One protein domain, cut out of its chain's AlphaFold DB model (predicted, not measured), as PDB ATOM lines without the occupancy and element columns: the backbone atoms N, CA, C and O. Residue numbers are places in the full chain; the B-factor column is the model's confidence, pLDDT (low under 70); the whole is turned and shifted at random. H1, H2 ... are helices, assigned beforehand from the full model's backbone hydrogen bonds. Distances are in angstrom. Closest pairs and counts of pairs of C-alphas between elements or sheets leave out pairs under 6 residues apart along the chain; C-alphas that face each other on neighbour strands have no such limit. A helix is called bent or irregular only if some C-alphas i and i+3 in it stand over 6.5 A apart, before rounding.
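What this domain is: This is residues 165 to 256 and 273 to 319 of the 329 residues of an uncharacterized protein of Verrucomicrobiales bacterium (UniProt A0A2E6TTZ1). A small head of helices, H1a with H3, H4, H5 and H6, sits at one end of a very long helical arm, H1b, which leaves the head at a sharp bend in H1; beyond the far tip of H1b a short link turns round, and H2 folds back part of the way near H1b. In the head, H3 lies alongside H1a, while H5 and H6 pack on H1a, and H4 makes a corner with H5. The printed part has 139 residues with six named helices in the order H1 to H6 and no named strand; the class is all helix. The whole is extended, a rod of 80 by 32 by 24 A whose length comes from the arm, with a radius of gyration of the C-alphas of 26.1 A.

How they stand to each other: H1, residues 170 to 225, was assigned as one helix by its hydrogen bonds but is bent, with C-alphas 186 and 189 7.7 A apart. Its arms H1a, residues 170 to 186, and H1b, residues 189 to 225, stand at a steep tilt of 68 degrees, only just short of about perpendicular. H2, residues 232 to 256, and H1b are near each other, their closest C-alphas 8.3 A apart. H3, residues 273 to 288, touches H1a at a shallow tilt of 25 degrees, opposite ways; their closest C-alphas, of Ile 180 and Val 280, are 6.4 A apart. H4, residues 290 to 298, is close to H3 but not clearly touching, with the closest C-alphas, of Gln 285 and Phe 293, 5.4 A apart. H5, residues 301 to 309, touches H1a at residues 173 to 177 alone, about perpendicular at 75 degrees, the closest C-alphas being those of Glu 177 and Ile 309, 5.9 A apart. H4 and H5 only just touch, only at the corner, with 3 pairs of C-alphas within 8 A, the closest those of Met 296 and Leu 302, 4.9 A apart. H6, residues 311 to 317, touches H1a at residues 180 to 184 alone, the closest C-alphas being those of Ile 180 and Tyr 314, 7.2 A apart. In H1a, H1b, H2, H3, H4, H5 and H6 every O i to N i+4 pair is within hydrogen-bond range.

Where its parts are: H1a begins at C-alpha 170 (126.937, 132.720, 93.420) and is 24.2 A long. H1b measures 54.1 A, ending at C-alpha 225 (97.648, 122.961, 158.300). H2 measures 36.2 A and H3 22.2 A. H4, H5 and H6 are shorter, and H6 ends at C-alpha 317 (113.378, 138.457, 112.722).

The domain as a whole: The C-alphas of Asp 171 and Gly 229, the two farthest apart, are 79.7 A apart. Residues 196 to 215, in H1b, and 247 to 256, in H2, stand free. Residues 257 to 272 are not printed, and C-alphas 256 and 273 are 28.5 A apart across this cut. Of the links printed whole, H1 to H2 is short and the others are tight. Mean pLDDT of the printed part is 88.4, and residue 319 is under 70.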
ATOM      1  N   ARG A 165     124.581 122.490  97.727       86.56
ATOM      2  CA  ARG A 165     123.465 121.885  98.474       86.56
ATOM      3  C   ARG A 165     122.104 122.375  97.992       86.56
ATOM      4  O   ARG A 165     121.155 121.588  97.977       86.56
ATOM      5  N   TYR A 166     121.987 123.659  97.664       86.81
ATOM      6  CA  TYR A 166     120.715 124.268  97.267       86.81
ATOM      7  C   TYR A 166     120.567 124.439  95.751       86.81
ATOM      8  O   TYR A 166     119.484 124.799  95.288       86.81
ATOM      9  N   GLY A 167     121.611 124.135  94.976       87.50
ATOM     10  CA  GLY A 167     121.609 124.268  93.520       87.50
ATOM     11  C   GLY A 167     121.419 125.716  93.069       87.50
ATOM     12  O   GLY A 167     120.665 125.964  92.129       87.50
ATOM     13  N   ILE A 168     122.040 126.663  93.774       87.81
ATOM     14  CA  ILE A 168     121.969 128.099  93.474       87.81
ATOM     15  C   ILE A 168     123.329 128.607  92.994       87.81
ATOM     16  O   ILE A 168     124.370 128.069  93.367       87.81
ATOM     17  N   THR A 169     123.330 129.640  92.158       87.25
ATOM     18  CA  THR A 169     124.564 130.287  91.699       87.25
ATOM     19  C   THR A 169     125.081 131.295  92.718       87.25
ATOM     20  O   THR A 169     124.354 131.739  93.609       87.25
ATOM     21  N   ASP A 170     126.340 131.698  92.562       84.69
ATOM     22  CA  ASP A 170     126.937 132.720  93.420       84.69
ATOM     23  C   ASP A 170     126.213 134.075  93.300       84.69
ATOM     24  O   ASP A 170     125.899 134.702  94.309       84.69
ATOM     25  N   ASP A 171     125.822 134.468  92.082       87.31
ATOM     26  CA  ASP A 171     125.036 135.686  91.838       87.31
ATOM     27  C   ASP A 171     123.656 135.632  92.514       87.31
ATOM     28  O   ASP A 171     123.183 136.628  93.068       87.31
ATOM     29  N   GLN A 172     123.002 134.462  92.494       88.19
ATOM     30  CA  GLN A 172     121.737 134.252  93.200       88.19
ATOM     31  C   GLN A 172     121.936 134.355  94.712       88.19
ATOM     32  O   GLN A 172     121.128 134.997  95.377       88.19
ATOM     33  N   TYR A 173     123.009 133.772  95.254       90.06
ATOM     34  CA  TYR A 173     123.347 133.888  96.671       90.06
ATOM     35  C   TYR A 173     123.523 135.351  97.093       90.06
ATOM     36  O   TYR A 173     122.833 135.784  98.014       90.06
ATOM     37  N   VAL A 174     124.363 136.118  96.387       90.12
ATOM     38  CA  VAL A 174     124.606 137.541  96.692       90.12
ATOM     39  C   VAL A 174     123.306 138.334  96.606       90.12
ATOM     40  O   VAL A 174     122.968 139.077  97.522       90.12
ATOM     41  N   SER A 175     122.511 138.104  95.558       90.25
ATOM     42  CA  SER A 175     121.217 138.775  95.396       90.25
ATOM     43  C   SER A 175     120.250 138.450  96.539       90.25
ATOM     44  O   SER A 175     119.514 139.319  97.002       90.25
ATOM     45  N   ILE A 176     120.203 137.198  97.004       92.38
ATOM     46  CA  ILE A 176     119.344 136.796  98.127       92.38
ATOM     47  C   ILE A 176     119.851 137.421  99.432       92.38
ATOM     48  O   ILE A 176     119.040 137.923 100.211       92.38
ATOM     49  N   GLU A 177     121.163 137.424  99.661       93.56
ATOM     50  CA  GLU A 177     121.797 138.027 100.836       93.56
ATOM     51  C   GLU A 177     121.487 139.528 100.932       93.56
ATOM     52  O   GLU A 177     120.964 139.991 101.950       93.56
ATOM     53  N   GLU A 178     121.708 140.273  99.847       93.06
ATOM     54  CA  GLU A 178     121.413 141.706  99.762       93.06
ATOM     55  C   GLU A 178     119.919 141.997  99.942       93.06
ATOM     56  O   GLU A 178     119.545 142.923 100.668       93.06
ATOM     57  N   ASN A 179     119.044 141.183  99.342       92.44
ATOM     58  CA  ASN A 179     117.597 141.328  99.498       92.44
ATOM     59  C   ASN A 179     117.145 141.108 100.944       92.44
ATOM     60  O   ASN A 179     116.325 141.874 101.452       92.44
ATOM     61  N   ILE A 180     117.677 140.085 101.621       93.44
ATOM     62  CA  ILE A 180     117.380 139.831 103.034       93.44
ATOM     63  C   ILE A 180     117.876 141.001 103.889       93.44
ATOM     64  O   ILE A 180     117.123 141.495 104.728       93.44
ATOM     65  N   ALA A 181     119.109 141.465 103.674       93.56
ATOM     66  CA  ALA A 181     119.683 142.579 104.424       93.56
ATOM     67  C   ALA A 181     118.873 143.875 104.241       93.56
ATOM     68  O   ALA A 181     118.527 144.536 105.223       93.56
ATOM     69  N   SER A 182     118.499 144.192 103.000       94.00
ATOM     70  CA  SER A 182     117.688 145.363 102.656       94.00
ATOM     71  C   SER A 182     116.299 145.307 103.297       94.00
ATOM     72  O   SER A 182     115.879 146.262 103.954       94.00
ATOM     73  N   LEU A 183     115.599 144.173 103.194       93.31
ATOM     74  CA  LEU A 183     114.277 144.008 103.808       93.31
ATOM     75  C   LEU A 183     114.335 144.066 105.337       93.31
ATOM     76  O   LEU A 183     113.460 144.665 105.958       93.31
ATOM     77  N   LEU A 184     115.375 143.494 105.951       93.31
ATOM     78  CA  LEU A 184     115.588 143.605 107.394       93.31
ATOM     79  C   LEU A 184     115.754 145.060 107.829       93.31
ATOM     80  O   LEU A 184     115.151 145.454 108.821       93.31
ATOM     81  N   GLN A 185     116.523 145.853 107.082       94.31
ATOM     82  CA  GLN A 185     116.727 147.267 107.383       94.31
ATOM     83  C   GLN A 185     115.439 148.084 107.200       94.31
ATOM     84  O   GLN A 185     115.107 148.920 108.038       94.31
ATOM     85  N   GLN A 186     114.676 147.824 106.135       92.94
ATOM     86  CA  GLN A 186     113.406 148.512 105.878       92.94
ATOM     87  C   GLN A 186     112.347 148.193 106.940       92.94
ATOM     88  O   GLN A 186     111.592 149.073 107.353       92.94
ATOM     89  N   MET A 187     112.295 146.938 107.391       92.44
ATOM     90  CA  MET A 187     111.289 146.457 108.340       92.44
ATOM     91  C   MET A 187     111.737 146.518 109.802       92.44
ATOM     92  O   MET A 187     110.942 146.206 110.689       92.44
ATOM     93  N   GLU A 188     112.974 146.929 110.079       91.38
ATOM     94  CA  GLU A 188     113.530 147.045 111.428       91.38
ATOM     95  C   GLU A 188     112.583 147.725 112.440       91.38
ATOM     96  O   GLU A 188     112.361 147.136 113.503       91.38
ATOM     97  N   PRO A 189     111.952 148.886 112.151       90.25
ATOM     98  CA  PRO A 189     111.052 149.523 113.115       90.25
ATOM     99  C   PRO A 189     109.804 148.680 113.419       90.25
ATOM    100  O   PRO A 189     109.399 148.574 114.580       90.25
ATOM    101  N   GLU A 190     109.210 148.036 112.410       88.94
ATOM    102  CA  GLU A 190     108.037 147.171 112.596       88.94
ATOM    103  C   GLU A 190     108.399 145.892 113.364       88.94
ATOM    104  O   GLU A 190     107.670 145.468 114.265       88.94
ATOM    105  N   LEU A 191     109.552 145.297 113.050       88.00
ATOM    106  CA  LEU A 191     110.070 144.105 113.720       88.00
ATOM    107  C   LEU A 191     110.429 144.393 115.182       88.00
ATOM    108  O   LEU A 191     110.159 143.563 116.054       88.00
ATOM    109  N   ALA A 192     110.999 145.564 115.471       87.56
ATOM    110  CA  ALA A 192     111.300 146.001 116.828       87.56
ATOM    111  C   ALA A 192     110.020 146.206 117.654       87.56
ATOM    112  O   ALA A 192     109.938 145.720 118.786       87.56
ATOM    113  N   ALA A 193     108.999 146.850 117.080       87.12
ATOM    114  CA  ALA A 193     107.703 147.034 117.730       87.12
ATOM    115  C   ALA A 193     106.999 145.691 118.000       87.12
ATOM    116  O   ALA A 193     106.515 145.441 119.107       87.12
ATOM    117  N   ASP A 194     106.996 144.787 117.017       86.06
ATOM    118  CA  ASP A 194     106.424 143.446 117.156       86.06
ATOM    119  C   ASP A 194     107.166 142.608 118.210       86.06
ATOM    120  O   ASP A 194     106.549 141.905 119.018       86.06
ATOM    121  N   ARG A 195     108.499 142.720 118.261       85.25
ATOM    122  CA  ARG A 195     109.320 142.083 119.292       85.25
ATOM    123  C   ARG A 195     109.002 142.624 120.682       85.25
ATOM    124  O   ARG A 195     108.796 141.819 121.587       85.25
ATOM    125  N   ALA A 196     108.908 143.943 120.848       85.62
ATOM    126  CA  ALA A 196     108.551 144.564 122.122       85.62
ATOM    127  C   ALA A 196     107.166 144.106 122.603       85.62
ATOM    128  O   ALA A 196     107.013 143.738 123.768       85.62
ATOM    129  N   ARG A 197     106.183 144.013 121.694       85.12
ATOM    130  CA  ARG A 197     104.857 143.448 121.992       85.12
ATOM    131  C   ARG A 197     104.959 142.002 122.488       85.12
ATOM    132  O   ARG A 197     104.388 141.667 123.522       85.12
ATOM    133  N   ARG A 198     105.717 141.146 121.788       82.31
ATOM    134  CA  ARG A 198     105.928 139.735 122.172       82.31
ATOM    135  C   ARG A 198     106.700 139.575 123.480       82.31
ATOM    136  O   ARG A 198     106.484 138.602 124.201       82.31
ATOM    137  N   ASP A 199     107.657 140.452 123.759       84.75
ATOM    138  CA  ASP A 199     108.418 140.450 125.011       84.75
ATOM    139  C   ASP A 199     107.525 140.878 126.186       84.75
ATOM    140  O   ASP A 199     107.517 140.191 127.209       84.75
ATOM    141  N   ALA A 200     106.698 141.914 126.010       85.19
ATOM    142  CA  ALA A 200     105.713 142.346 127.001       85.19
ATOM    143  C   ALA A 200     104.686 141.245 127.309       85.19
ATOM    144  O   ALA A 200     104.468 140.908 128.470       85.19
ATOM    145  N   GLU A 201     104.131 140.600 126.280       83.19
ATOM    146  CA  GLU A 201     103.179 139.496 126.450       83.19
ATOM    147  C   GLU A 201     103.820 138.283 127.154       83.19
ATOM    148  O   GLU A 201     103.209 137.634 128.006       83.19
ATOM    149  N   ARG A 202     105.085 137.970 126.840       82.75
ATOM    150  CA  ARG A 202     105.838 136.915 127.541       82.75
ATOM    151  C   ARG A 202     106.104 137.280 128.995       82.75
ATOM    152  O   ARG A 202     106.059 136.397 129.851       82.75
ATOM    153  N   GLN A 203     106.400 138.542 129.283       87.44
ATOM    154  CA  GLN A 203     106.597 139.019 130.646       87.44
ATOM    155  C   GLN A 203     105.293 138.961 131.446       87.44
ATOM    156  O   GLN A 203     105.306 138.472 132.574       87.44
ATOM    157  N   GLU A 204     104.171 139.370 130.855       85.88
ATOM    158  CA  GLU A 204     102.856 139.270 131.483       85.88
ATOM    159  C   GLU A 204     102.505 137.812 131.796       85.88
ATOM    160  O   GLU A 204     102.150 137.492 132.930       85.88
ATOM    161  N   ARG A 205     102.716 136.894 130.844       81.88
ATOM    162  CA  ARG A 205     102.522 135.455 131.080       81.88
ATOM    163  C   ARG A 205     103.398 134.924 132.212       81.88
ATOM    164  O   ARG A 205     102.907 134.184 133.059       81.88
ATOM    165  N   ARG A 206     104.668 135.340 132.291       86.25
ATOM    166  CA  ARG A 206     105.550 134.972 133.416       86.25
ATOM    167  C   ARG A 206     105.022 135.489 134.753       86.25
ATOM    168  O   ARG A 206     105.049 134.742 135.723       86.25
ATOM    169  N   GLN A 207     104.526 136.723 134.805       90.88
ATOM    170  CA  GLN A 207     103.938 137.289 136.022       90.88
ATOM    171  C   GLN A 207     102.646 136.567 136.420       90.88
ATOM    172  O   GLN A 207     102.425 136.304 137.601       90.88
ATOM    173  N   GLN A 208     101.797 136.216 135.452       86.62
ATOM    174  CA  GLN A 208     100.596 135.420 135.702       86.62
ATOM    175  C   GLN A 208     100.962 134.027 136.233       86.62
ATOM    176  O   GLN A 208     100.386 133.580 137.222       86.62
ATOM    177  N   ASP A 209     101.962 133.368 135.647       85.75
ATOM    178  CA  ASP A 209     102.465 132.075 136.121       85.75
ATOM    179  C   ASP A 209     103.099 132.164 137.514       85.75
ATOM    180  O   ASP A 209     102.926 131.262 138.336       85.75
ATOM    181  N   GLU A 210     103.799 133.252 137.824       90.94
ATOM    182  CA  GLU A 210     104.360 133.490 139.152       90.94
ATOM    183  C   GLU A 210     103.267 133.705 140.206       90.94
ATOM    184  O   GLU A 210     103.320 133.078 141.268       90.94
ATOM    185  N   LYS A 211     102.229 134.491 139.891       92.31
ATOM    186  CA  LYS A 211     101.035 134.639 140.742       92.31
ATOM    187  C   LYS A 211     100.357 133.291 140.979       92.31
ATOM    188  O   LYS A 211     100.127 132.921 142.123       92.31
ATOM    189  N   ARG A 212     100.160 132.491 139.924       84.56
ATOM    190  CA  ARG A 212      99.583 131.136 140.026       84.56
ATOM    191  C   ARG A 212     100.400 130.232 140.948       84.56
ATOM    192  O   ARG A 212      99.838 129.495 141.752       84.56
ATOM    193  N   ARG A 213     101.732 130.290 140.861       88.12
ATOM    194  CA  ARG A 213     102.626 129.540 141.757       88.12
ATOM    195  C   ARG A 213     102.562 130.044 143.196       88.12
ATOM    196  O   ARG A 213     102.681 129.239 144.115       88.12
ATOM    197  N   ALA A 214     102.422 131.349 143.413       92.00
ATOM    198  CA  ALA A 214     102.248 131.920 144.745       92.00
ATOM    199  C   ALA A 214     100.911 131.487 145.372       92.00
ATOM    200  O   ALA A 214     100.911 130.971 146.487       92.00
ATOM    201  N   ASP A 215      99.811 131.580 144.623       90.19
ATOM    202  CA  ASP A 215      98.481 131.149 145.068       90.19
ATOM    203  C   ASP A 215      98.445 129.649 145.376       90.19
ATOM    204  O   ASP A 215      97.897 129.228 146.395       90.19
ATOM    205  N   PHE A 216      99.079 128.830 144.528       89.56
ATOM    206  CA  PHE A 216      99.201 127.394 144.770       89.56
ATOM    207  C   PHE A 216     100.009 127.091 146.038       89.56
ATOM    208  O   PHE A 216      99.595 126.249 146.832       89.56
ATOM    209  N   ARG A 217     101.136 127.786 146.262       90.62
ATOM    210  CA  ARG A 217     101.929 127.643 147.496       90.62
ATOM    211  C   ARG A 217     101.104 127.983 148.734       90.62
ATOM    212  O   ARG A 217     101.091 127.192 149.669       90.62
ATOM    213  N   LYS A 218     100.363 129.091 148.701       93.44
ATOM    214  CA  LYS A 218      99.487 129.498 149.804       93.44
ATOM    215  C   LYS A 218      98.405 128.451 150.089       93.44
ATOM    216  O   LYS A 218      98.264 128.015 151.226       93.44
ATOM    217  N   ARG A 219      97.700 127.977 149.053       90.69
ATOM    218  CA  ARG A 219      96.702 126.900 149.190       90.69
ATOM    219  C   ARG A 219      97.311 125.617 149.759       90.69
ATOM    220  O   ARG A 219      96.680 124.961 150.576       90.69
ATOM    221  N   MET A 220      98.528 125.263 149.347       90.25
ATOM    222  CA  MET A 220      99.249 124.108 149.887       90.25
ATOM    223  C   MET A 220      99.617 124.277 151.363       90.25
ATOM    224  O   MET A 220      99.565 123.301 152.105       90.25
ATOM    225  N   GLU A 221     100.011 125.474 151.796       91.81
ATOM    226  CA  GLU A 221     100.313 125.768 153.203       91.81
ATOM    227  C   GLU A 221      99.055 125.695 154.073       91.81
ATOM    228  O   GLU A 221      99.054 124.987 155.082       91.81
ATOM    229  N   GLU A 222      97.965 126.335 153.640       92.25
ATOM    230  CA  GLU A 222      96.655 126.255 154.299       92.25
ATOM    231  C   GLU A 222      96.163 124.804 154.368       92.25
ATOM    232  O   GLU A 222      95.731 124.336 155.420       92.25
ATOM    233  N   PHE A 223      96.306 124.049 153.276       91.00
ATOM    234  CA  PHE A 223      95.925 122.643 153.236       91.00
ATOM    235  C   PHE A 223      96.791 121.782 154.161       91.00
ATOM    236  O   PHE A 223      96.252 120.966 154.904       91.00
ATOM    237  N   ARG A 224      98.114 121.989 154.200       87.19
ATOM    238  CA  ARG A 224      99.013 121.278 155.130       87.19
ATOM    239  C   ARG A 224      98.629 121.497 156.592       87.19
ATOM    240  O   ARG A 224      98.710 120.550 157.367       87.19
ATOM    241  N   ALA A 225      98.158 122.689 156.955       89.75
ATOM    242  CA  ALA A 225      97.648 122.961 158.300       89.75
ATOM    243  C   ALA A 225      96.373 122.159 158.635       89.75
ATOM    244  O   ALA A 225      96.117 121.871 159.797       89.75
ATOM    245  N   THR A 226      95.588 121.733 157.640       88.25
ATOM    246  CA  THR A 226      94.435 120.835 157.864       88.25
ATOM    247  C   THR A 226      94.826 119.365 158.041       88.25
ATOM    248  O   THR A 226      93.988 118.544 158.416       88.25
ATOM    249  N   LEU A 227      96.089 119.020 157.763       87.75
ATOM    250  CA  LEU A 227      96.607 117.654 157.841       87.75
ATOM    251  C   LEU A 227      97.335 117.357 159.155       87.75
ATOM    252  O   LEU A 227      97.602 116.194 159.454       87.75
ATOM    253  N   THR A 228      97.673 118.380 159.946       87.12
ATOM    254  CA  THR A 228      98.322 118.187 161.248       87.12
ATOM    255  C   THR A 228      97.410 117.428 162.209       87.12
ATOM    256  O   THR A 228      96.293 117.861 162.475       87.12
ATOM    257  N   GLY A 229      97.911 116.316 162.756       82.12
ATOM    258  CA  GLY A 229      97.197 115.480 163.728       82.12
ATOM    259  C   GLY A 229      96.379 114.326 163.135       82.12
ATOM    260  O   GLY A 229      95.753 113.604 163.904       82.12
ATOM    261  N   LEU A 230      96.388 114.135 161.811       88.50
ATOM    262  CA  LEU A 230      95.758 112.985 161.145       88.50
ATOM    263  C   LEU A 230      96.720 111.793 161.022       88.50
ATOM    264  O   LEU A 230      97.940 111.974 160.992       88.50
ATOM    265  N   GLU A 231      96.173 110.581 160.889       89.62
ATOM    266  CA  GLU A 231      96.970 109.391 160.567       89.62
ATOM    267  C   GLU A 231      97.517 109.431 159.133       89.62
ATOM    268  O   GLU A 231      96.946 110.026 158.219       89.62
ATOM    269  N   GLU A 232      98.642 108.748 158.912       85.62
ATOM    270  CA  GLU A 232      99.386 108.793 157.650       85.62
ATOM    271  C   GLU A 232      98.573 108.291 156.436       85.62
ATOM    272  O   GLU A 232      98.758 108.767 155.311       85.62
ATOM    273  N   SER A 233      97.652 107.351 156.662       87.75
ATOM    274  CA  SER A 233      96.706 106.831 155.667       87.75
ATOM    275  C   SER A 233      95.727 107.916 155.196       87.75
ATOM    276  O   SER A 233      95.606 108.158 153.992       87.75
ATOM    277  N   GLU A 234      95.110 108.634 156.135       84.56
ATOM    278  CA  GLU A 234      94.181 109.738 155.874       84.56
ATOM    279  C   GLU A 234      94.888 110.944 155.246       84.56
ATOM    280  O   GLU A 234      94.348 111.605 154.355       84.56
ATOM    281  N   VAL A 235      96.133 111.216 155.656       87.31
ATOM    282  CA  VAL A 235      96.976 112.254 155.048       87.31
ATOM    283  C   VAL A 235      97.220 111.956 153.569       87.31
ATOM    284  O   VAL A 235      97.060 112.847 152.733       87.31
ATOM    285  N   ARG A 236      97.577 110.712 153.213       87.25
ATOM    286  CA  ARG A 236      97.787 110.328 151.805       87.25
ATOM    287  C   ARG A 236      96.511 110.447 150.984       87.25
ATOM    288  O   ARG A 236      96.572 110.937 149.856       87.25
ATOM    289  N   GLU A 237      95.374 110.033 151.535       90.69
ATOM    290  CA  GLU A 237      94.088 110.128 150.847       90.69
ATOM    291  C   GLU A 237      93.701 111.589 150.573       90.69
ATOM    292  O   GLU A 237      93.425 111.953 149.424       90.69
ATOM    293  N   LYS A 238      93.782 112.454 151.593       88.62
ATOM    294  CA  LYS A 238      93.477 113.887 151.467       88.62
ATOM    295  C   LYS A 238      94.438 114.598 150.513       88.62
ATOM    296  O   LYS A 238      93.989 115.347 149.647       88.62
ATOM    297  N   MET A 239      95.742 114.321 150.595       88.88
ATOM    298  CA  MET A 239      96.736 114.849 149.647       88.88
ATOM    299  C   MET A 239      96.450 114.403 148.208       88.88
ATOM    300  O   MET A 239      96.519 115.214 147.283       88.88
ATOM    301  N   GLY A 240      96.082 113.135 148.006       88.69
ATOM    302  CA  GLY A 240      95.682 112.618 146.697       88.69
ATOM    303  C   GLY A 240      94.421 113.296 146.149       88.69
ATOM    304  O   GLY A 240      94.345 113.586 144.954       88.69
ATOM    305  N   GLY A 241      93.442 113.589 147.010       90.38
ATOM    306  CA  GLY A 241      92.255 114.382 146.670       90.38
ATOM    307  C   GLY A 241      92.603 115.806 146.234       90.38
ATOM    308  O   GLY A 241      92.217 116.225 145.143       90.38
ATOM    309  N   PHE A 242      93.417 116.508 147.024       91.56
ATOM    310  CA  PHE A 242      93.828 117.885 146.745       91.56
ATOM    311  C   PHE A 242      94.542 118.036 145.393       91.56
ATOM    312  O   PHE A 242      94.246 118.958 144.628       91.56
ATOM    313  N   PHE A 243      95.470 117.130 145.058       90.62
ATOM    314  CA  PHE A 243      96.179 117.194 143.775       90.62
ATOM    315  C   PHE A 243      95.285 116.864 142.578       90.62
ATOM    316  O   PHE A 243      95.455 117.478 141.524       90.62
ATOM    317  N   ARG A 244      94.328 115.934 142.724       90.44
ATOM    318  CA  ARG A 244      93.332 115.659 141.676       90.44
ATOM    319  C   ARG A 244      92.469 116.890 141.409       90.44
ATOM    320  O   ARG A 244      92.418 117.341 140.271       90.44
ATOM    321  N   GLN A 245      91.925 117.496 142.463       89.06
ATOM    322  CA  GLN A 245      91.118 118.711 142.357       89.06
ATOM    323  C   GLN A 245      91.917 119.883 141.760       89.06
ATOM    324  O   GLN A 245      91.462 120.553 140.838       89.06
ATOM    325  N   SER A 246      93.156 120.090 142.215       85.88
ATOM    326  CA  SER A 246      94.033 121.140 141.675       85.88
ATOM    327  C   SER A 246      94.339 120.943 140.186       85.88
ATOM    328  O   SER A 246      94.466 121.915 139.439       85.88
ATOM    329  N   ARG A 247      94.468 119.687 139.739       87.38
ATOM    330  CA  ARG A 247      94.689 119.354 138.331       87.38
ATOM    331  C   ARG A 247      93.440 119.602 137.490       87.38
ATOM    332  O   ARG A 247      93.565 120.180 136.414       87.38
ATOM    333  N   GLU A 248      92.265 119.219 137.978       88.62
ATOM    334  CA  GLU A 248      90.982 119.483 137.314       88.62
ATOM    335  C   GLU A 248      90.740 120.990 137.150       88.62
ATOM    336  O   GLU A 248      90.462 121.448 136.043       88.62
ATOM    337  N   GLU A 249      90.976 121.787 138.198       86.69
ATOM    338  CA  GLU A 249      90.879 123.254 138.134       86.69
ATOM    339  C   GLU A 249      91.860 123.883 137.131       86.69
ATOM    340  O   GLU A 249      91.582 124.937 136.547       86.69
ATOM    341  N   TYR A 250      93.045 123.290 136.960       82.56
ATOM    342  CA  TYR A 250      94.027 123.744 135.975       82.56
ATOM    343  C   TYR A 250      93.600 123.377 134.551       82.56
ATOM    344  O   TYR A 250      93.667 124.209 133.644       82.56
ATOM    345  N   GLU A 251      93.143 122.143 134.341       85.00
ATOM    346  CA  GLU A 251      92.672 121.669 133.040       85.00
ATOM    347  C   GLU A 251      91.415 122.420 132.582       85.00
ATOM    348  O   GLU A 251      91.326 122.773 131.406       85.00
ATOM    349  N   GLN A 252      90.497 122.739 133.498       86.12
ATOM    350  CA  GLN A 252      89.302 123.533 133.219       86.12
ATOM    351  C   GLN A 252      89.660 124.960 132.791       86.12
ATOM    352  O   GLN A 252      89.259 125.388 131.711       86.12
ATOM    353  N   ARG A 253      90.522 125.655 133.545       81.50
ATOM    354  CA  ARG A 253      91.018 126.984 133.150       81.50
ATOM    355  C   ARG A 253      91.739 126.968 131.806       81.50
ATOM    356  O   ARG A 253      91.560 127.874 131.004       81.50
ATOM    357  N   ARG A 254      92.519 125.922 131.519       78.88
ATOM    358  CA  ARG A 254      93.191 125.765 130.220       78.88
ATOM    359  C   ARG A 254      92.198 125.559 129.070       78.88
ATOM    360  O   ARG A 254      92.485 125.985 127.953       78.88
ATOM    361  N   ARG A 255      91.068 124.883 129.308       80.62
ATOM    362  CA  ARG A 255      89.978 124.759 128.322       80.62
ATOM    363  C   ARG A 255      89.298 126.107 128.100       80.62
ATOM    364  O   ARG A 255      89.220 126.530 126.957       80.62
ATOM    365  N   GLU A 256      88.954 126.819 129.169       80.50
ATOM    366  CA  GLU A 256      88.366 128.164 129.093       80.50
ATOM    367  C   GLU A 256      89.293 129.172 128.389       80.50
ATOM    368  O   GLU A 256      88.839 129.981 127.586       80.50
ATOM    369  N   SER A 273     106.876 139.794 111.242       86.88
ATOM    370  CA  SER A 273     107.701 138.618 110.942       86.88
ATOM    371  C   SER A 273     107.147 137.811 109.758       86.88
ATOM    372  O   SER A 273     107.923 137.335 108.930       86.88
ATOM    373  N   ASP A 274     105.818 137.668 109.671       87.12
ATOM    374  CA  ASP A 274     105.150 136.981 108.559       87.12
ATOM    375  C   ASP A 274     105.305 137.779 107.260       87.12
ATOM    376  O   ASP A 274     105.694 137.211 106.244       87.12
ATOM    377  N   ARG A 275     105.120 139.106 107.314       89.62
ATOM    378  CA  ARG A 275     105.336 139.996 106.162       89.62
ATOM    379  C   ARG A 275     106.770 139.937 105.644       89.62
ATOM    380  O   ARG A 275     106.969 139.833 104.438       89.62
ATOM    381  N   LEU A 276     107.760 139.956 106.544       91.19
ATOM    382  CA  LEU A 276     109.171 139.819 106.171       91.19
ATOM    383  C   LEU A 276     109.411 138.496 105.441       91.19
ATOM    384  O   LEU A 276     110.044 138.482 104.388       91.19
ATOM    385  N   ARG A 277     108.892 137.388 105.982       90.69
ATOM    386  CA  ARG A 277     109.036 136.071 105.356       90.69
ATOM    387  C   ARG A 277     108.387 136.046 103.974       90.69
ATOM    388  O   ARG A 277     109.042 135.641 103.021       90.69
ATOM    389  N   SER A 278     107.151 136.526 103.856       90.88
ATOM    390  CA  SER A 278     106.425 136.603 102.584       90.88
ATOM    391  C   SER A 278     107.166 137.453 101.546       90.88
ATOM    392  O   SER A 278     107.263 137.054 100.388       90.88
ATOM    393  N   ALA A 279     107.737 138.592 101.952       92.56
ATOM    394  CA  ALA A 279     108.509 139.465 101.068       92.56
ATOM    395  C   ALA A 279     109.810 138.801 100.586       92.56
ATOM    396  O   ALA A 279     110.108 138.821  99.391       92.56
ATOM    397  N   VAL A 280     110.559 138.164 101.494       93.12
ATOM    398  CA  VAL A 280     111.776 137.420 101.138       93.12
ATOM    399  C   VAL A 280     111.441 136.252 100.208       93.12
ATOM    400  O   VAL A 280     112.091 136.096  99.177       93.12
ATOM    401  N   GLU A 281     110.405 135.466 100.520       93.12
ATOM    402  CA  GLU A 281     109.946 134.361  99.671       93.12
ATOM    403  C   GLU A 281     109.558 134.840  98.263       93.12
ATOM    404  O   GLU A 281     109.990 134.235  97.284       93.12
ATOM    405  N   GLY A 282     108.818 135.948  98.141       91.69
ATOM    406  CA  GLY A 282     108.424 136.514  96.845       91.69
ATOM    407  C   GLY A 282     109.614 136.965  95.987       91.69
ATOM    408  O   GLY A 282     109.670 136.685  94.786       91.69
ATOM    409  N   ASN A 283     110.614 137.600  96.604       90.62
ATOM    410  CA  ASN A 283     111.834 138.009  95.904       90.62
ATOM    411  C   ASN A 283     112.661 136.792  95.466       90.62
ATOM    412  O   ASN A 283     113.119 136.716  94.326       90.62
ATOM    413  N   VAL A 284     112.798 135.795  96.343       91.12
ATOM    414  CA  VAL A 284     113.543 134.559  96.060       91.12
ATOM    415  C   VAL A 284     112.857 133.733  94.973       91.12
ATOM    416  O   VAL A 284     113.539 133.176  94.114       91.12
ATOM    417  N   GLN A 285     111.523 133.697  94.938       93.31
ATOM    418  CA  GLN A 285     110.772 133.051  93.860       93.31
ATOM    419  C   GLN A 285     111.097 133.661  92.492       93.31
ATOM    420  O   GLN A 285     111.190 132.938  91.500       93.31
ATOM    421  N   THR A 286     111.312 134.977  92.441       90.50
ATOM    422  CA  THR A 286     111.687 135.685  91.212       90.50
ATOM    423  C   THR A 286     113.126 135.355  90.792       90.50
ATOM    424  O   THR A 286     113.384 135.182  89.605       90.50
ATOM    425  N   LEU A 287     114.047 135.208  91.752       88.62
ATOM    426  CA  LEU A 287     115.464 134.895  91.501       88.62
ATOM    427  C   LEU A 287     115.726 133.431  91.113       88.62
ATOM    428  O   LEU A 287     116.588 133.159  90.277       88.62
ATOM    429  N   LEU A 288     115.011 132.487  91.728       87.19
ATOM    430  CA  LEU A 288     115.161 131.049  91.465       87.19
ATOM    431  C   LEU A 288     114.238 130.553  90.342       87.19
ATOM    432  O   LEU A 288     114.451 129.485  89.773       87.19
ATOM    433  N   GLY A 289     113.193 131.317  90.027       88.31
ATOM    434  CA  GLY A 289     112.098 130.881  89.174       88.31
ATOM    435  C   GLY A 289     111.125 129.942  89.899       88.31
ATOM    436  O   GLY A 289     111.475 129.195  90.817       88.31
ATOM    437  N   THR A 290     109.868 129.947  89.450       89.69
ATOM    438  CA  THR A 290     108.752 129.251  90.116       89.69
ATOM    439  C   THR A 290     108.999 127.757  90.318       89.69
ATOM    440  O   THR A 290     108.669 127.216  91.367       89.69
ATOM    441  N   GLN A 291     109.600 127.071  89.343       85.62
ATOM    442  CA  GLN A 291     109.782 125.619  89.410       85.62
ATOM    443  C   GLN A 291     110.789 125.200  90.494       85.62
ATOM    444  O   GLN A 291     110.522 124.261  91.246       85.62
ATOM    445  N   GLN A 292     111.929 125.891  90.592       88.56
ATOM    446  CA  GLN A 292     112.928 125.619  91.626       88.56
ATOM    447  C   GLN A 292     112.403 126.041  92.999       88.56
ATOM    448  O   GLN A 292     112.510 125.269  93.951       88.56
ATOM    449  N   PHE A 293     111.759 127.206  93.084       93.25
ATOM    450  CA  PHE A 293     111.153 127.700  94.318       93.25
ATOM    451  C   PHE A 293     110.136 126.715  94.911       93.25
ATOM    452  O   PHE A 293     110.262 126.333  96.073       93.25
ATOM    453  N   GLU A 294     109.169 126.242  94.119       90.38
ATOM    454  CA  GLU A 294     108.143 125.306  94.600       90.38
ATOM    455  C   GLU A 294     108.737 123.947  94.999       90.38
ATOM    456  O   GLU A 294     108.335 123.360  96.005       90.38
ATOM    457  N   SER A 295     109.755 123.470  94.272       90.44
ATOM    458  CA  SER A 295     110.508 122.267  94.654       90.44
ATOM    459  C   SER A 295     111.178 122.437  96.024       90.44
ATOM    460  O   SER A 295     111.045 121.581  96.907       90.44
ATOM    461  N   MET A 296     111.839 123.580  96.237       89.00
ATOM    462  CA  MET A 296     112.521 123.901  97.490       89.00
ATOM    463  C   MET A 296     111.556 124.159  98.653       89.00
ATOM    464  O   MET A 296     111.859 123.843  99.809       89.00
ATOM    465  N   LYS A 297     110.377 124.712  98.368       88.75
ATOM    466  CA  LYS A 297     109.308 124.910  99.348       88.75
ATOM    467  C   LYS A 297     108.707 123.569  99.770       88.75
ATOM    468  O   LYS A 297     108.597 123.293 100.965       88.75
ATOM    469  N   GLY A 298     108.417 122.689  98.810       84.38
ATOM    470  CA  GLY A 298     107.847 121.362  99.057       84.38
ATOM    471  C   GLY A 298     108.733 120.448  99.913       84.38
ATOM    472  O   GLY A 298     108.224 119.698 100.746       84.38
ATOM    473  N   ASN A 299     110.059 120.538  99.771       85.06
ATOM    474  CA  ASN A 299     111.015 119.726 100.538       85.06
ATOM    475  C   ASN A 299     111.605 120.439 101.779       85.06
ATOM    476  O   ASN A 299     112.505 119.895 102.425       85.06
ATOM    477  N   ARG A 300     111.098 121.631 102.139       84.81
ATOM    478  CA  ARG A 300     111.577 122.473 103.259       84.81
ATOM    479  C   ARG A 300     113.045 122.914 103.153       84.81
ATOM    480  O   ARG A 300     113.644 123.278 104.167       84.81
ATOM    481  N   SER A 301     113.652 122.862 101.968       88.44
ATOM    482  CA  SER A 301     115.019 123.361 101.763       88.44
ATOM    483  C   SER A 301     115.067 124.883 101.640       88.44
ATOM    484  O   SER A 301     116.053 125.472 102.071       88.44
ATOM    485  N   LEU A 302     113.988 125.520 101.165       90.06
ATOM    486  CA  LEU A 302     113.882 126.978 101.042       90.06
ATOM    487  C   LEU A 302     114.107 127.680 102.388       90.06
ATOM    488  O   LEU A 302     115.000 128.513 102.507       90.06
ATOM    489  N   ASP A 303     113.367 127.285 103.426       89.31
ATOM    490  CA  ASP A 303     113.493 127.877 104.765       89.31
ATOM    491  C   ASP A 303     114.909 127.738 105.336       89.31
ATOM    492  O   ASP A 303     115.405 128.638 106.015       89.31
ATOM    493  N   ARG A 304     115.570 126.604 105.063       89.44
ATOM    494  CA  ARG A 304     116.943 126.347 105.518       89.44
ATOM    495  C   ARG A 304     117.938 127.219 104.775       89.44
ATOM    496  O   ARG A 304     118.766 127.841 105.426       89.44
ATOM    497  N   MET A 305     117.807 127.305 103.453       92.69
ATOM    498  CA  MET A 305     118.632 128.170 102.618       92.69
ATOM    499  C   MET A 305     118.518 129.624 103.081       92.69
ATOM    500  O   MET A 305     119.531 130.246 103.377       92.69
ATOM    501  N   LEU A 306     117.301 130.151 103.247       92.75
ATOM    502  CA  LEU A 306     117.097 131.532 103.698       92.75
ATOM    503  C   LEU A 306     117.647 131.778 105.109       92.75
ATOM    504  O   LEU A 306     118.200 132.840 105.378       92.75
ATOM    505  N   ALA A 307     117.533 130.804 106.014       90.00
ATOM    506  CA  ALA A 307     118.111 130.891 107.355       90.00
ATOM    507  C   ALA A 307     119.646 130.791 107.377       90.00
ATOM    508  O   ALA A 307     120.271 131.304 108.305       90.00
ATOM    509  N   GLU A 308     120.244 130.098 106.410       90.12
ATOM    510  CA  GLU A 308     121.693 129.946 106.264       90.12
ATOM    511  C   GLU A 308     122.305 131.193 105.610       90.12
ATOM    512  O   GLU A 308     123.272 131.723 106.147       90.12
ATOM    513  N   ILE A 309     121.676 131.723 104.553       91.25
ATOM    514  CA  ILE A 309     122.072 132.972 103.880       91.25
ATOM    515  C   ILE A 309     121.828 134.186 104.788       91.25
ATOM    516  O   ILE A 309     122.736 134.961 105.052       91.25
ATOM    517  N   GLY A 310     120.612 134.340 105.319       88.56
ATOM    518  CA  GLY A 310     120.241 135.484 106.161       88.56
ATOM    519  C   GLY A 310     120.798 135.439 107.590       88.56
ATOM    520  O   GLY A 310     120.653 136.398 108.356       88.56
ATOM    521  N   GLY A 311     121.395 134.308 107.975       89.06
ATOM    522  CA  GLY A 311     122.052 134.110 109.259       89.06
ATOM    523  C   GLY A 311     121.173 134.393 110.484       89.06
ATOM    524  O   GLY A 311     119.951 134.216 110.501       89.06
ATOM    525  N   ASP A 312     121.823 134.821 111.566       87.06
ATOM    526  CA  ASP A 312     121.181 135.069 112.860       87.06
ATOM    527  C   ASP A 312     120.147 136.196 112.829       87.06
ATOM    528  O   ASP A 312     119.116 136.096 113.498       87.06
ATOM    529  N   SER A 313     120.418 137.259 112.071       87.31
ATOM    530  CA  SER A 313     119.542 138.427 111.975       87.31
ATOM    531  C   SER A 313     118.198 138.043 111.366       87.31
ATOM    532  O   SER A 313     117.156 138.302 111.972       87.31
ATOM    533  N   TYR A 314     118.220 137.324 110.239       88.75
ATOM    534  CA  TYR A 314     117.005 136.825 109.609       88.75
ATOM    535  C   TYR A 314     116.265 135.836 110.514       88.75
ATOM    536  O   TYR A 314     115.076 136.020 110.773       88.75
ATOM    537  N   ARG A 315     116.963 134.847 111.097       88.50
ATOM    538  CA  ARG A 315     116.351 133.857 112.010       88.50
ATOM    539  C   ARG A 315     115.617 134.498 113.187       88.50
ATOM    540  O   ARG A 315     114.499 134.097 113.518       88.50
ATOM    541  N   ARG A 316     116.227 135.509 113.814       84.19
ATOM    542  CA  ARG A 316     115.608 136.258 114.919       84.19
ATOM    543  C   ARG A 316     114.384 137.039 114.452       84.19
ATOM    544  O   ARG A 316     113.384 137.054 115.167       84.19
ATOM    545  N   ALA A 317     114.460 137.658 113.276       84.88
ATOM    546  CA  ALA A 317     113.378 138.457 112.722       84.88
ATOM    547  C   ALA A 317     112.151 137.605 112.369       84.88
ATOM    548  O   ALA A 317     111.049 137.939 112.788       84.88
ATOM    549  N   VAL A 318     112.331 136.462 111.697       84.12
ATOM    550  CA  VAL A 318     111.206 135.594 111.297       84.12
ATOM    551  C   VAL A 318     110.745 134.621 112.389       84.12
ATOM    552  O   VAL A 318     109.882 133.779 112.137       84.12
ATOM    553  N   GLY A 319     111.326 134.696 113.593       69.19
ATOM    554  CA  GLY A 319     110.992 133.814 114.716       69.19
ATOM    555  C   GLY A 319     111.201 132.329 114.408       69.19
ATOM    556  O   GLY A 319     110.493 131.484 114.955       69.19
TER     557      GLY A 319